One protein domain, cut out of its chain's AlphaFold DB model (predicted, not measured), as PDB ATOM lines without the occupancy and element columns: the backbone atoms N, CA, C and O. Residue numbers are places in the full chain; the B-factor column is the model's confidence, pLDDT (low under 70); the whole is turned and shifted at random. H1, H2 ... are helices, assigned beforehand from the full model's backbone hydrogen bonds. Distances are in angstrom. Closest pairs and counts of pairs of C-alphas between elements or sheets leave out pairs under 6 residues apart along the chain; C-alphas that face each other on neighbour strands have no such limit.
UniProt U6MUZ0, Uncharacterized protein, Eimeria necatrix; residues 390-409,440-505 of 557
ATOM      1  N   PRO A 390     187.267 198.562 151.157       90.19
ATOM      2  CA  PRO A 390     185.884 198.151 151.416       90.19
ATOM      3  C   PRO A 390     185.460 198.282 152.888       90.19
ATOM      4  O   PRO A 390     184.286 198.499 153.174       90.19
ATOM      5  N   GLN A 391     186.386 198.142 153.841       87.00
ATOM      6  CA  GLN A 391     186.096 198.356 155.262       87.00
ATOM      7  C   GLN A 391     185.933 199.845 155.567       87.00
ATOM      8  O   GLN A 391     185.010 200.210 156.291       87.00
ATOM      9  N   LEU A 392     186.778 200.691 154.973       85.50
ATOM     10  CA  LEU A 392     186.673 202.142 155.082       85.50
ATOM     11  C   LEU A 392     185.349 202.641 154.506       85.50
ATOM     12  O   LEU A 392     184.605 203.304 155.214       85.50
ATOM     13  N   LEU A 393     185.010 202.268 153.269       89.00
ATOM     14  CA  LEU A 393     183.753 202.664 152.629       89.00
ATOM     15  C   LEU A 393     182.540 202.202 153.440       89.00
ATOM     16  O   LEU A 393     181.617 202.981 153.673       89.00
ATOM     17  N   ARG A 394     182.567 200.969 153.965       90.88
ATOM     18  CA  ARG A 394     181.524 200.492 154.880       90.88
ATOM     19  C   ARG A 394     181.428 201.364 156.133       90.88
ATOM     20  O   ARG A 394     180.317 201.685 156.546       90.88
ATOM     21  N   PHE A 395     182.554 201.758 156.725       85.81
ATOM     22  CA  PHE A 395     182.581 202.652 157.883       85.81
ATOM     23  C   PHE A 395     182.025 204.044 157.552       85.81
ATOM     24  O   PHE A 395     181.193 204.550 158.296       85.81
ATOM     25  N   LEU A 396     182.410 204.650 156.424       86.50
ATOM     26  CA  LEU A 396     181.855 205.943 156.003       86.50
ATOM     27  C   LEU A 396     180.336 205.852 155.849       86.50
ATOM     28  O   LEU A 396     179.613 206.700 156.363       86.50
ATOM     29  N   ARG A 397     179.856 204.789 155.196       89.44
ATOM     30  CA  ARG A 397     178.427 204.557 154.974       89.44
ATOM     31  C   ARG A 397     177.664 204.394 156.286       89.44
ATOM     32  O   ARG A 397     176.681 205.083 156.512       89.44
ATOM     33  N   SER A 398     178.111 203.471 157.133       89.38
ATOM     34  CA  SER A 398     177.380 203.076 158.345       89.38
ATOM     35  C   SER A 398     177.546 204.046 159.515       89.38
ATOM     36  O   SER A 398     176.618 204.191 160.301       89.38
ATOM     37  N   SER A 399     178.693 204.719 159.632       84.31
ATOM     38  CA  SER A 399     179.019 205.540 160.805       84.31
ATOM     39  C   SER A 399     178.971 207.042 160.535       84.31
ATOM     40  O   SER A 399     178.584 207.806 161.417       84.31
ATOM     41  N   LEU A 400     179.389 207.500 159.348       82.75
ATOM     42  CA  LEU A 400     179.447 208.938 159.043       82.75
ATOM     43  C   LEU A 400     178.206 209.436 158.310       82.75
ATOM     44  O   LEU A 400     177.693 210.499 158.650       82.75
ATOM     45  N   LEU A 401     177.753 208.682 157.308       86.25
ATOM     46  CA  LEU A 401     176.667 209.078 156.412       86.25
ATOM     47  C   LEU A 401     175.304 208.517 156.825       86.25
ATOM     48  O   LEU A 401     174.298 208.943 156.270       86.25
ATOM     49  N   ALA A 402     175.249 207.613 157.808       87.88
ATOM     50  CA  ALA A 402     173.987 207.110 158.329       87.88
ATOM     51  C   ALA A 402     173.222 208.232 159.047       87.88
ATOM     52  O   ALA A 402     173.651 208.759 160.080       87.88
ATOM     53  N   VAL A 403     172.072 208.600 158.488       87.19
ATOM     54  CA  VAL A 403     171.168 209.609 159.039       87.19
ATOM     55  C   VAL A 403     169.803 208.966 159.262       87.19
ATOM     56  O   VAL A 403     169.242 208.364 158.356       87.19
ATOM     57  N   ASP A 404     169.264 209.109 160.471       89.94
ATOM     58  CA  ASP A 404     167.928 208.618 160.813       89.94
ATOM     59  C   ASP A 404     166.854 209.685 160.508       89.94
ATOM     60  O   ASP A 404     167.069 210.886 160.714       89.94
ATOM     61  N   ALA A 405     165.675 209.259 160.048       88.31
ATOM     62  CA  ALA A 405     164.534 210.127 159.754       88.31
ATOM     63  C   ALA A 405     164.105 210.908 161.000       88.31
ATOM     64  O   ALA A 405     163.858 212.116 160.936       88.31
ATOM     65  N   GLN A 406     164.109 210.245 162.161       88.31
ATOM     66  CA  GLN A 406     163.785 210.893 163.430       88.31
ATOM     67  C   GLN A 406     164.809 211.970 163.787       88.31
ATOM     68  O   GLN A 406     164.451 213.033 164.293       88.31
ATOM     69  N   GLN A 407     166.085 211.738 163.471       85.50
ATOM     70  CA  GLN A 407     167.137 212.726 163.685       85.50
ATOM     71  C   GLN A 407     167.021 213.908 162.726       85.50
ATOM     72  O   GLN A 407     167.379 215.013 163.118       85.50
ATOM     73  N   LEU A 408     166.523 213.734 161.499       84.06
ATOM     74  CA  LEU A 408     166.265 214.858 160.591       84.06
ATOM     75  C   LEU A 408     165.111 215.730 161.078       84.06
ATOM     76  O   LEU A 408     165.225 216.954 161.030       84.06
ATOM     77  N   LEU A 409     164.048 215.104 161.578       84.75
ATOM     78  CA  LEU A 409     162.810 215.779 161.966       84.75
ATOM     79  C   LEU A 409     162.812 216.312 163.390       84.75
ATOM     80  O   LEU A 409     162.011 217.196 163.678       84.75
ATOM     81  N   LEU A 440     157.358 213.078 158.053       88.75
ATOM     82  CA  LEU A 440     158.015 211.777 158.193       88.75
ATOM     83  C   LEU A 440     158.197 211.083 156.844       88.75
ATOM     84  O   LEU A 440     159.316 210.730 156.480       88.75
ATOM     85  N   GLN A 441     157.130 210.997 156.049       89.19
ATOM     86  CA  GLN A 441     157.201 210.393 154.718       89.19
ATOM     87  C   GLN A 441     158.142 211.155 153.775       89.19
ATOM     88  O   GLN A 441     158.821 210.547 152.945       89.19
ATOM     89  N   ARG A 442     158.206 212.490 153.871       85.44
ATOM     90  CA  ARG A 442     159.148 213.301 153.081       85.44
ATOM     91  C   ARG A 442     160.597 213.044 153.490       85.44
ATOM     92  O   ARG A 442     161.438 212.873 152.609       85.44
ATOM     93  N   ALA A 443     160.881 212.975 154.790       86.44
ATOM     94  CA  ALA A 443     162.213 212.662 155.300       86.44
ATOM     95  C   ALA A 443     162.660 211.250 154.896       86.44
ATOM     96  O   ALA A 443     163.786 211.078 154.439       86.44
ATOM     97  N   GLU A 444     161.773 210.257 154.979       91.69
ATOM     98  CA  GLU A 444     162.056 208.886 154.536       91.69
ATOM     99  C   GLU A 444     162.344 208.809 153.033       91.69
ATOM    100  O   GLU A 444     163.312 208.172 152.614       91.69
ATOM    101  N   ARG A 445     161.549 209.496 152.199       90.31
ATOM    102  CA  ARG A 445     161.810 209.577 150.750       90.31
ATOM    103  C   ARG A 445     163.154 210.240 150.457       90.31
ATOM    104  O   ARG A 445     163.875 209.767 149.582       90.31
ATOM    105  N   PHE A 446     163.490 211.306 151.184       87.62
ATOM    106  CA  PHE A 446     164.783 211.969 151.064       87.62
ATOM    107  C   PHE A 446     165.935 211.036 151.443       87.62
ATOM    108  O   PHE A 446     166.875 210.908 150.667       87.62
ATOM    109  N   LEU A 447     165.850 210.350 152.587       89.69
ATOM    110  CA  LEU A 447     166.884 209.415 153.035       89.69
ATOM    111  C   LEU A 447     167.075 208.270 152.050       89.69
ATOM    112  O   LEU A 447     168.202 207.976 151.676       89.69
ATOM    113  N   LYS A 448     165.983 207.703 151.530       93.06
ATOM    114  CA  LYS A 448     166.057 206.674 150.489       93.06
ATOM    115  C   LYS A 448     166.772 207.179 149.231       93.06
ATOM    116  O   LYS A 448     167.560 206.445 148.640       93.06
ATOM    117  N   ALA A 449     166.498 208.415 148.811       87.25
ATOM    118  CA  ALA A 449     167.172 209.024 147.666       87.25
ATOM    119  C   ALA A 449     168.652 209.332 147.959       87.25
ATOM    120  O   ALA A 449     169.502 209.122 147.097       87.25
ATOM    121  N   PHE A 450     168.960 209.795 149.171       86.88
ATOM    122  CA  PHE A 450     170.315 210.071 149.632       86.88
ATOM    123  C   PHE A 450     171.156 208.794 149.706       86.88
ATOM    124  O   PHE A 450     172.228 208.749 149.112       86.88
ATOM    125  N   ASP A 451     170.644 207.735 150.334       89.94
ATOM    126  CA  ASP A 451     171.310 206.435 150.415       89.94
ATOM    127  C   ASP A 451     171.539 205.847 149.021       89.94
ATOM    128  O   ASP A 451     172.630 205.372 148.725       89.94
ATOM    129  N   ALA A 452     170.559 205.948 148.115       90.94
ATOM    130  CA  ALA A 452     170.735 205.511 146.731       90.94
ATOM    131  C   ALA A 452     171.832 206.304 145.992       90.94
ATOM    132  O   ALA A 452     172.567 205.733 145.185       90.94
ATOM    133  N   ALA A 453     171.964 207.607 146.262       86.75
ATOM    134  CA  ALA A 453     173.026 208.432 145.695       86.75
ATOM    135  C   ALA A 453     174.402 208.066 146.273       86.75
ATOM    136  O   ALA A 453     175.348 207.881 145.511       86.75
ATOM    137  N   VAL A 454     174.504 207.889 147.595       87.19
ATOM    138  CA  VAL A 454     175.731 207.428 148.266       87.19
ATOM    139  C   VAL A 454     176.156 206.061 147.731       87.19
ATOM    140  O   VAL A 454     177.331 205.849 147.445       87.19
ATOM    141  N   ASP A 455     175.206 205.151 147.527       91.50
ATOM    142  CA  ASP A 455     175.463 203.809 147.008       91.50
ATOM    143  C   ASP A 455     175.967 203.828 145.578       91.50
ATOM    144  O   ASP A 455     176.885 203.080 145.237       91.50
ATOM    145  N   LYS A 456     175.393 204.702 144.752       91.25
ATOM    146  CA  LYS A 456     175.837 204.911 143.379       91.25
ATOM    147  C   LYS A 456     177.277 205.426 143.335       91.25
ATOM    148  O   LYS A 456     178.073 204.874 142.584       91.25
ATOM    149  N   GLU A 457     177.618 206.416 144.159       88.12
ATOM    150  CA  GLU A 457     178.986 206.953 144.256       88.12
ATOM    151  C   GLU A 457     179.969 205.911 144.811       88.12
ATOM    152  O   GLU A 457     181.065 205.738 144.288       88.12
ATOM    153  N   PHE A 458     179.579 205.147 145.836       89.31
ATOM    154  CA  PHE A 458     180.448 204.124 146.434       89.31
ATOM    155  C   PHE A 458     180.630 202.900 145.533       89.31
ATOM    156  O   PHE A 458     181.596 202.156 145.705       89.31
ATOM    157  N   SER A 459     179.716 202.696 144.583       93.75
ATOM    158  CA  SER A 459     179.818 201.668 143.548       93.75
ATOM    159  C   SER A 459     180.585 202.145 142.311       93.75
ATOM    160  O   SER A 459     180.905 201.313 141.462       93.75
ATOM    161  N   ASP A 460     180.889 203.444 142.180       93.00
ATOM    162  CA  ASP A 460     181.680 203.954 141.058       93.00
ATOM    163  C   ASP A 460     183.133 203.450 141.177       93.00
ATOM    164  O   ASP A 460     183.840 203.808 142.130       93.00
ATOM    165  N   PRO A 461     183.633 202.648 140.214       94.75
ATOM    166  CA  PRO A 461     185.007 202.155 140.242       94.75
ATOM    167  C   PRO A 461     186.041 203.286 140.270       94.75
ATOM    168  O   PRO A 461     187.120 203.099 140.829       94.75
ATOM    169  N   LYS A 462     185.731 204.469 139.717       90.62
ATOM    170  CA  LYS A 462     186.641 205.623 139.767       90.62
ATOM    171  C   LYS A 462     186.807 206.138 141.191       90.62
ATOM    172  O   LYS A 462     187.932 206.389 141.622       90.62
ATOM    173  N   PHE A 463     185.709 206.256 141.935       86.81
ATOM    174  CA  PHE A 463     185.738 206.677 143.332       86.81
ATOM    175  C   PHE A 463     186.478 205.659 144.208       86.81
ATOM    176  O   PHE A 463     187.341 206.036 145.007       86.81
ATOM    177  N   VAL A 464     186.214 204.362 144.011       90.38
ATOM    178  CA  VAL A 464     186.928 203.283 144.713       90.38
ATOM    179  C   VAL A 464     188.429 203.331 144.411       90.38
ATOM    180  O   VAL A 464     189.230 203.301 145.345       90.38
ATOM    181  N   ALA A 465     188.818 203.499 143.143       89.06
ATOM    182  CA  ALA A 465     190.219 203.613 142.737       89.06
ATOM    183  C   ALA A 465     190.911 204.854 143.332       89.06
ATOM    184  O   ALA A 465     192.072 204.783 143.733       89.06
ATOM    185  N   LEU A 466     190.210 205.990 143.449       85.06
ATOM    186  CA  LEU A 466     190.728 207.180 144.137       85.06
ATOM    187  C   LEU A 466     190.937 206.927 145.634       85.06
ATOM    188  O   LEU A 466     191.962 207.335 146.185       85.06
ATOM    189  N   CYS A 467     190.011 206.222 146.287       85.25
ATOM    190  CA  CYS A 467     190.156 205.826 147.686       85.25
ATOM    191  C   CYS A 467     191.342 204.867 147.880       85.25
ATOM    192  O   CYS A 467     192.143 205.058 148.794       85.25
ATOM    193  N   GLU A 468     191.489 203.873 147.000       89.44
ATOM    194  CA  GLU A 468     192.629 202.950 146.988       89.44
ATOM    195  C   GLU A 468     193.948 203.686 146.778       89.44
ATOM    196  O   GLU A 468     194.895 203.467 147.532       89.44
ATOM    197  N   ARG A 469     194.002 204.615 145.817       86.50
ATOM    198  CA  ARG A 469     195.182 205.447 145.566       86.50
ATOM    199  C   ARG A 469     195.516 206.323 146.771       86.50
ATOM    200  O   ARG A 469     196.681 206.414 147.142       86.50
ATOM    201  N   ALA A 470     194.522 206.940 147.407       83.12
ATOM    202  CA  ALA A 470     194.731 207.742 148.610       83.12
ATOM    203  C   ALA A 470     195.339 206.900 149.745       83.12
ATOM    204  O   ALA A 470     196.331 207.317 150.344       83.12
ATOM    205  N   LEU A 471     194.802 205.701 149.990       82.81
ATOM    206  CA  LEU A 471     195.333 204.772 150.992       82.81
ATOM    207  C   LEU A 471     196.734 204.255 150.625       82.81
ATOM    208  O   LEU A 471     197.597 204.167 151.497       82.81
ATOM    209  N   ALA A 472     196.990 203.969 149.346       83.31
ATOM    210  CA  ALA A 472     198.297 203.534 148.851       83.31
ATOM    211  C   ALA A 472     199.379 204.616 149.007       83.31
ATOM    212  O   ALA A 472     200.533 204.297 149.276       83.31
ATOM    213  N   LEU A 473     199.004 205.897 148.920       82.38
ATOM    214  CA  LEU A 473     199.887 207.038 149.193       82.38
ATOM    215  C   LEU A 473     200.177 207.240 150.692       82.38
ATOM    216  O   LEU A 473     200.786 208.239 151.073       82.38
ATOM    217  N   GLY A 474     199.737 206.324 151.559       72.25
ATOM    218  CA  GLY A 474     199.977 206.395 152.997       72.25
ATOM    219  C   GLY A 474     199.147 207.467 153.701       72.25
ATOM    220  O   GLY A 474     199.476 207.844 154.827       72.25
ATOM    221  N   ARG A 475     198.071 207.962 153.069       75.75
ATOM    222  CA  ARG A 475     197.088 208.797 153.763       75.75
ATOM    223  C   ARG A 475     196.423 207.942 154.834       75.75
ATOM    224  O   ARG A 475     195.761 206.947 154.543       75.75
ATOM    225  N   ASP A 476     196.651 208.313 156.086       74.19
ATOM    226  CA  ASP A 476     196.006 207.687 157.228       74.19
ATOM    227  C   ASP A 476     194.478 207.853 157.158       74.19
ATOM    228  O   ASP A 476     193.949 208.760 156.512       74.19
ATOM    229  N   ALA A 477     193.737 206.993 157.863       74.44
ATOM    230  CA  ALA A 477     192.275 207.083 157.913       74.44
ATOM    231  C   ALA A 477     191.796 208.490 158.323       74.44
ATOM    232  O   ALA A 477     190.744 208.943 157.886       74.44
ATOM    233  N   ARG A 478     192.596 209.216 159.115       75.06
ATOM    234  CA  ARG A 478     192.328 210.602 159.501       75.06
ATOM    235  C   ARG A 478     192.393 211.566 158.318       75.06
ATOM    236  O   ARG A 478     191.447 212.324 158.136       75.06
ATOM    237  N   SER A 479     193.472 211.574 157.536       77.94
ATOM    238  CA  SER A 479     193.569 212.434 156.349       77.94
ATOM    239  C   SER A 479     192.519 212.068 155.307       77.94
ATOM    240  O   SER A 479     191.958 212.966 154.682       77.94
ATOM    241  N   PHE A 480     192.169 210.784 155.195       77.94
ATOM    242  CA  PHE A 480     191.025 210.363 154.395       77.94
ATOM    243  C   PHE A 480     189.709 210.957 154.918       77.94
ATOM    244  O   PHE A 480     188.959 211.535 154.139       77.94
ATOM    245  N   ILE A 481     189.427 210.862 156.225       77.62
ATOM    246  CA  ILE A 481     188.218 211.453 156.818       77.62
ATOM    247  C   ILE A 481     188.198 212.957 156.566       77.62
ATOM    248  O   ILE A 481     187.174 213.460 156.135       77.62
ATOM    249  N   VAL A 482     189.307 213.673 156.754       78.56
ATOM    250  CA  VAL A 482     189.383 215.114 156.458       78.56
ATOM    251  C   VAL A 482     189.072 215.394 154.983       78.56
ATOM    252  O   VAL A 482     188.282 216.291 154.692       78.56
ATOM    253  N   ALA A 483     189.625 214.599 154.062       76.38
ATOM    254  CA  ALA A 483     189.363 214.723 152.630       76.38
ATOM    255  C   ALA A 483     187.910 214.383 152.253       76.38
ATOM    256  O   ALA A 483     187.352 215.037 151.385       76.38
ATOM    257  N   ALA A 484     187.276 213.416 152.922       73.06
ATOM    258  CA  ALA A 484     185.870 213.059 152.718       73.06
ATOM    259  C   ALA A 484     184.907 214.086 153.333       73.06
ATOM    260  O   ALA A 484     183.874 214.417 152.759       73.06
ATOM    261  N   VAL A 485     185.265 214.619 154.497       75.38
ATOM    262  CA  VAL A 485     184.509 215.620 155.248       75.38
ATOM    263  C   VAL A 485     184.480 216.959 154.534       75.38
ATOM    264  O   VAL A 485     183.450 217.626 154.521       75.38
ATOM    265  N   HIS A 486     185.597 217.373 153.944       76.50
ATOM    266  CA  HIS A 486     185.714 218.710 153.382       76.50
ATOM    267  C   HIS A 486     184.687 218.988 152.259       76.50
ATOM    268  O   HIS A 486     183.965 219.977 152.372       76.50
ATOM    269  N   PRO A 487     184.492 218.120 151.243       72.00
ATOM    270  CA  PRO A 487     183.424 218.269 150.253       72.00
ATOM    271  C   PRO A 487     182.023 218.286 150.869       72.00
ATOM    272  O   PRO A 487     181.186 219.087 150.461       72.00
ATOM    273  N   LEU A 488     181.777 217.459 151.891       70.81
ATOM    274  CA  LEU A 488     180.496 217.429 152.601       70.81
ATOM    275  C   LEU A 488     180.201 218.765 153.303       70.81
ATOM    276  O   LEU A 488     179.061 219.226 153.313       70.81
ATOM    277  N   LEU A 489     181.231 219.430 153.835       73.69
ATOM    278  CA  LEU A 489     181.129 220.779 154.400       73.69
ATOM    279  C   LEU A 489     180.957 221.868 153.329       73.69
ATOM    280  O   LEU A 489     180.450 222.952 153.631       73.69
ATOM    281  N   LEU A 490     181.359 221.601 152.087       71.31
ATOM    282  CA  LEU A 490     181.211 222.519 150.955       71.31
ATOM    283  C   LEU A 490     179.875 222.386 150.223       71.31
ATOM    284  O   LEU A 490     179.572 223.253 149.405       71.31
ATOM    285  N   LEU A 491     179.051 221.379 150.542       67.19
ATOM    286  CA  LEU A 491     177.686 221.281 150.028       67.19
ATOM    287  C   LEU A 491     176.917 222.568 150.387       67.19
ATOM    288  O   LEU A 491     176.562 222.820 151.546       67.19
ATOM    289  N   ARG A 492     176.723 223.416 149.372       58.16
ATOM    290  CA  ARG A 492     175.872 224.605 149.364       58.16
ATOM    291  C   ARG A 492     174.812 224.386 148.280       58.16
ATOM    292  O   ARG A 492     175.189 224.046 147.163       58.16
ATOM    293  N   PRO A 493     173.517 224.542 148.578       54.88
ATOM    294  CA  PRO A 493     172.498 224.725 147.568       54.88
ATOM    295  C   PRO A 493     172.521 226.190 147.087       54.88
ATOM    296  O   PRO A 493     172.857 227.080 147.873       54.88
ATOM    297  N   PRO A 494     172.151 226.465 145.828       47.28
ATOM    298  CA  PRO A 494     171.774 225.491 144.803       47.28
ATOM    299  C   PRO A 494     172.989 224.646 144.397       47.28
ATOM    300  O   PRO A 494     174.116 225.093 144.557       47.28
ATOM    301  N   LEU A 495     172.782 223.418 143.923       49.31
ATOM    302  CA  LEU A 495     173.849 222.618 143.315       49.31
ATOM    303  C   LEU A 495     173.948 223.008 141.831       49.31
ATOM    304  O   LEU A 495     173.255 222.391 141.017       49.31
ATOM    305  N   PRO A 496     174.766 223.996 141.408       45.62
ATOM    306  CA  PRO A 496     175.220 223.986 140.037       45.62
ATOM    307  C   PRO A 496     176.226 222.838 139.913       45.62
ATOM    308  O   PRO A 496     177.023 222.582 140.821       45.62
ATOM    309  N   ARG A 497     176.216 222.164 138.764       52.28
ATOM    310  CA  ARG A 497     177.193 221.134 138.357       52.28
ATOM    311  C   ARG A 497     178.660 221.473 138.702       52.28
ATOM    312  O   ARG A 497     179.441 220.561 138.942       52.28
ATOM    313  N   ALA A 498     179.001 222.755 138.837       48.06
ATOM    314  CA  ALA A 498     180.317 223.261 139.231       48.06
ATOM    315  C   ALA A 498     180.850 222.755 140.593       48.06
ATOM    316  O   ALA A 498     182.061 222.626 140.762       48.06
ATOM    317  N   ALA A 499     179.997 222.434 141.579       46.88
ATOM    318  CA  ALA A 499     180.477 221.922 142.874       46.88
ATOM    319  C   ALA A 499     181.008 220.476 142.786       46.88
ATOM    320  O   ALA A 499     181.927 220.108 143.521       46.88
ATOM    321  N   ALA A 500     180.471 219.670 141.862       51.88
ATOM    322  CA  ALA A 500     180.972 218.325 141.580       51.88
ATOM    323  C   ALA A 500     182.348 218.372 140.887       51.88
ATOM    324  O   ALA A 500     183.233 217.584 141.214       51.88
ATOM    325  N   GLU A 501     182.561 219.352 140.003       53.25
ATOM    326  CA  GLU A 501     183.850 219.597 139.339       53.25
ATOM    327  C   GLU A 501     184.922 220.087 140.332       53.25
ATOM    328  O   GLU A 501     186.059 219.618 140.298       53.25
ATOM    329  N   ALA A 502     184.556 220.946 141.292       53.22
ATOM    330  CA  ALA A 502     185.466 221.405 142.345       53.22
ATOM    331  C   ALA A 502     185.850 220.295 143.345       53.22
ATOM    332  O   ALA A 502     186.992 220.240 143.802       53.22
ATOM    333  N   ALA A 503     184.926 219.383 143.674       51.97
ATOM    334  CA  ALA A 503     185.239 218.209 144.488       51.97
ATOM    335  C   ALA A 503     186.197 217.266 143.743       51.97
ATOM    336  O   ALA A 503     187.203 216.859 144.318       51.97
ATOM    337  N   ALA A 504     185.953 216.987 142.457       55.84
ATOM    338  CA  ALA A 504     186.870 216.210 141.622       55.84
ATOM    339  C   ALA A 504     188.275 216.845 141.553       55.84
ATOM    340  O   ALA A 504     189.272 216.131 141.668       55.84
ATOM    341  N   ALA A 505     188.361 218.177 141.475       56.81
ATOM    342  CA  ALA A 505     189.623 218.917 141.527       56.81
ATOM    343  C   ALA A 505     190.322 218.847 142.900       56.81
ATOM    344  O   ALA A 505     191.543 218.791 142.949       56.81
TER     345      ALA A 505
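This is residues 390 to 409 and 440 to 505 of the 557 residues of an uncharacterized protein of Eimeria necatrix (UniProt U6MUZ0). Helices H3, H4 and H5 make an open U with few contacts, in which H5 folds back from H4; H1 lies near these three at one side of the U, H2 packs on H3, and H6 lies near H5. Printed are 86 residues with six named helices, H1 to H6, and no named strand: all helix. The whole is only just compact, close to loose, with a radius of gyration of the C-alphas of 14.1 A, and spans 43 by 29 by 22 A.

H1 is residues 390 to 400, from C-alpha 390 at (185.884, 198.151, 151.416); H2 is 405 to 409; H3 is 440 to 458, 26.5 A long; H4 is 461 to 472; H5 is 477 to 490, 20.2 A long; H6 is 498 to 505, to C-alpha 505 at (189.623, 218.917, 141.527).

H1 and H3 are close but not clearly touching, closest at C-alphas 393 and 458, 7.2 A. H2 touches H3 with C-alphas 405 and 443 closest, 5.6 A. H4 and H5 only just touch, with 3 pairs of C-alphas within 8 A, only at the corner; C-alphas 470 and 480 are closest, 7.4 A. In H5, 8 of 10 O i to N i+4 pairs are within hydrogen-bond range.

Residues 410 to 439 are cut out, leaving C-alphas 409 and 440 7.3 A apart. Residues 491 to 505 have pLDDT under 70.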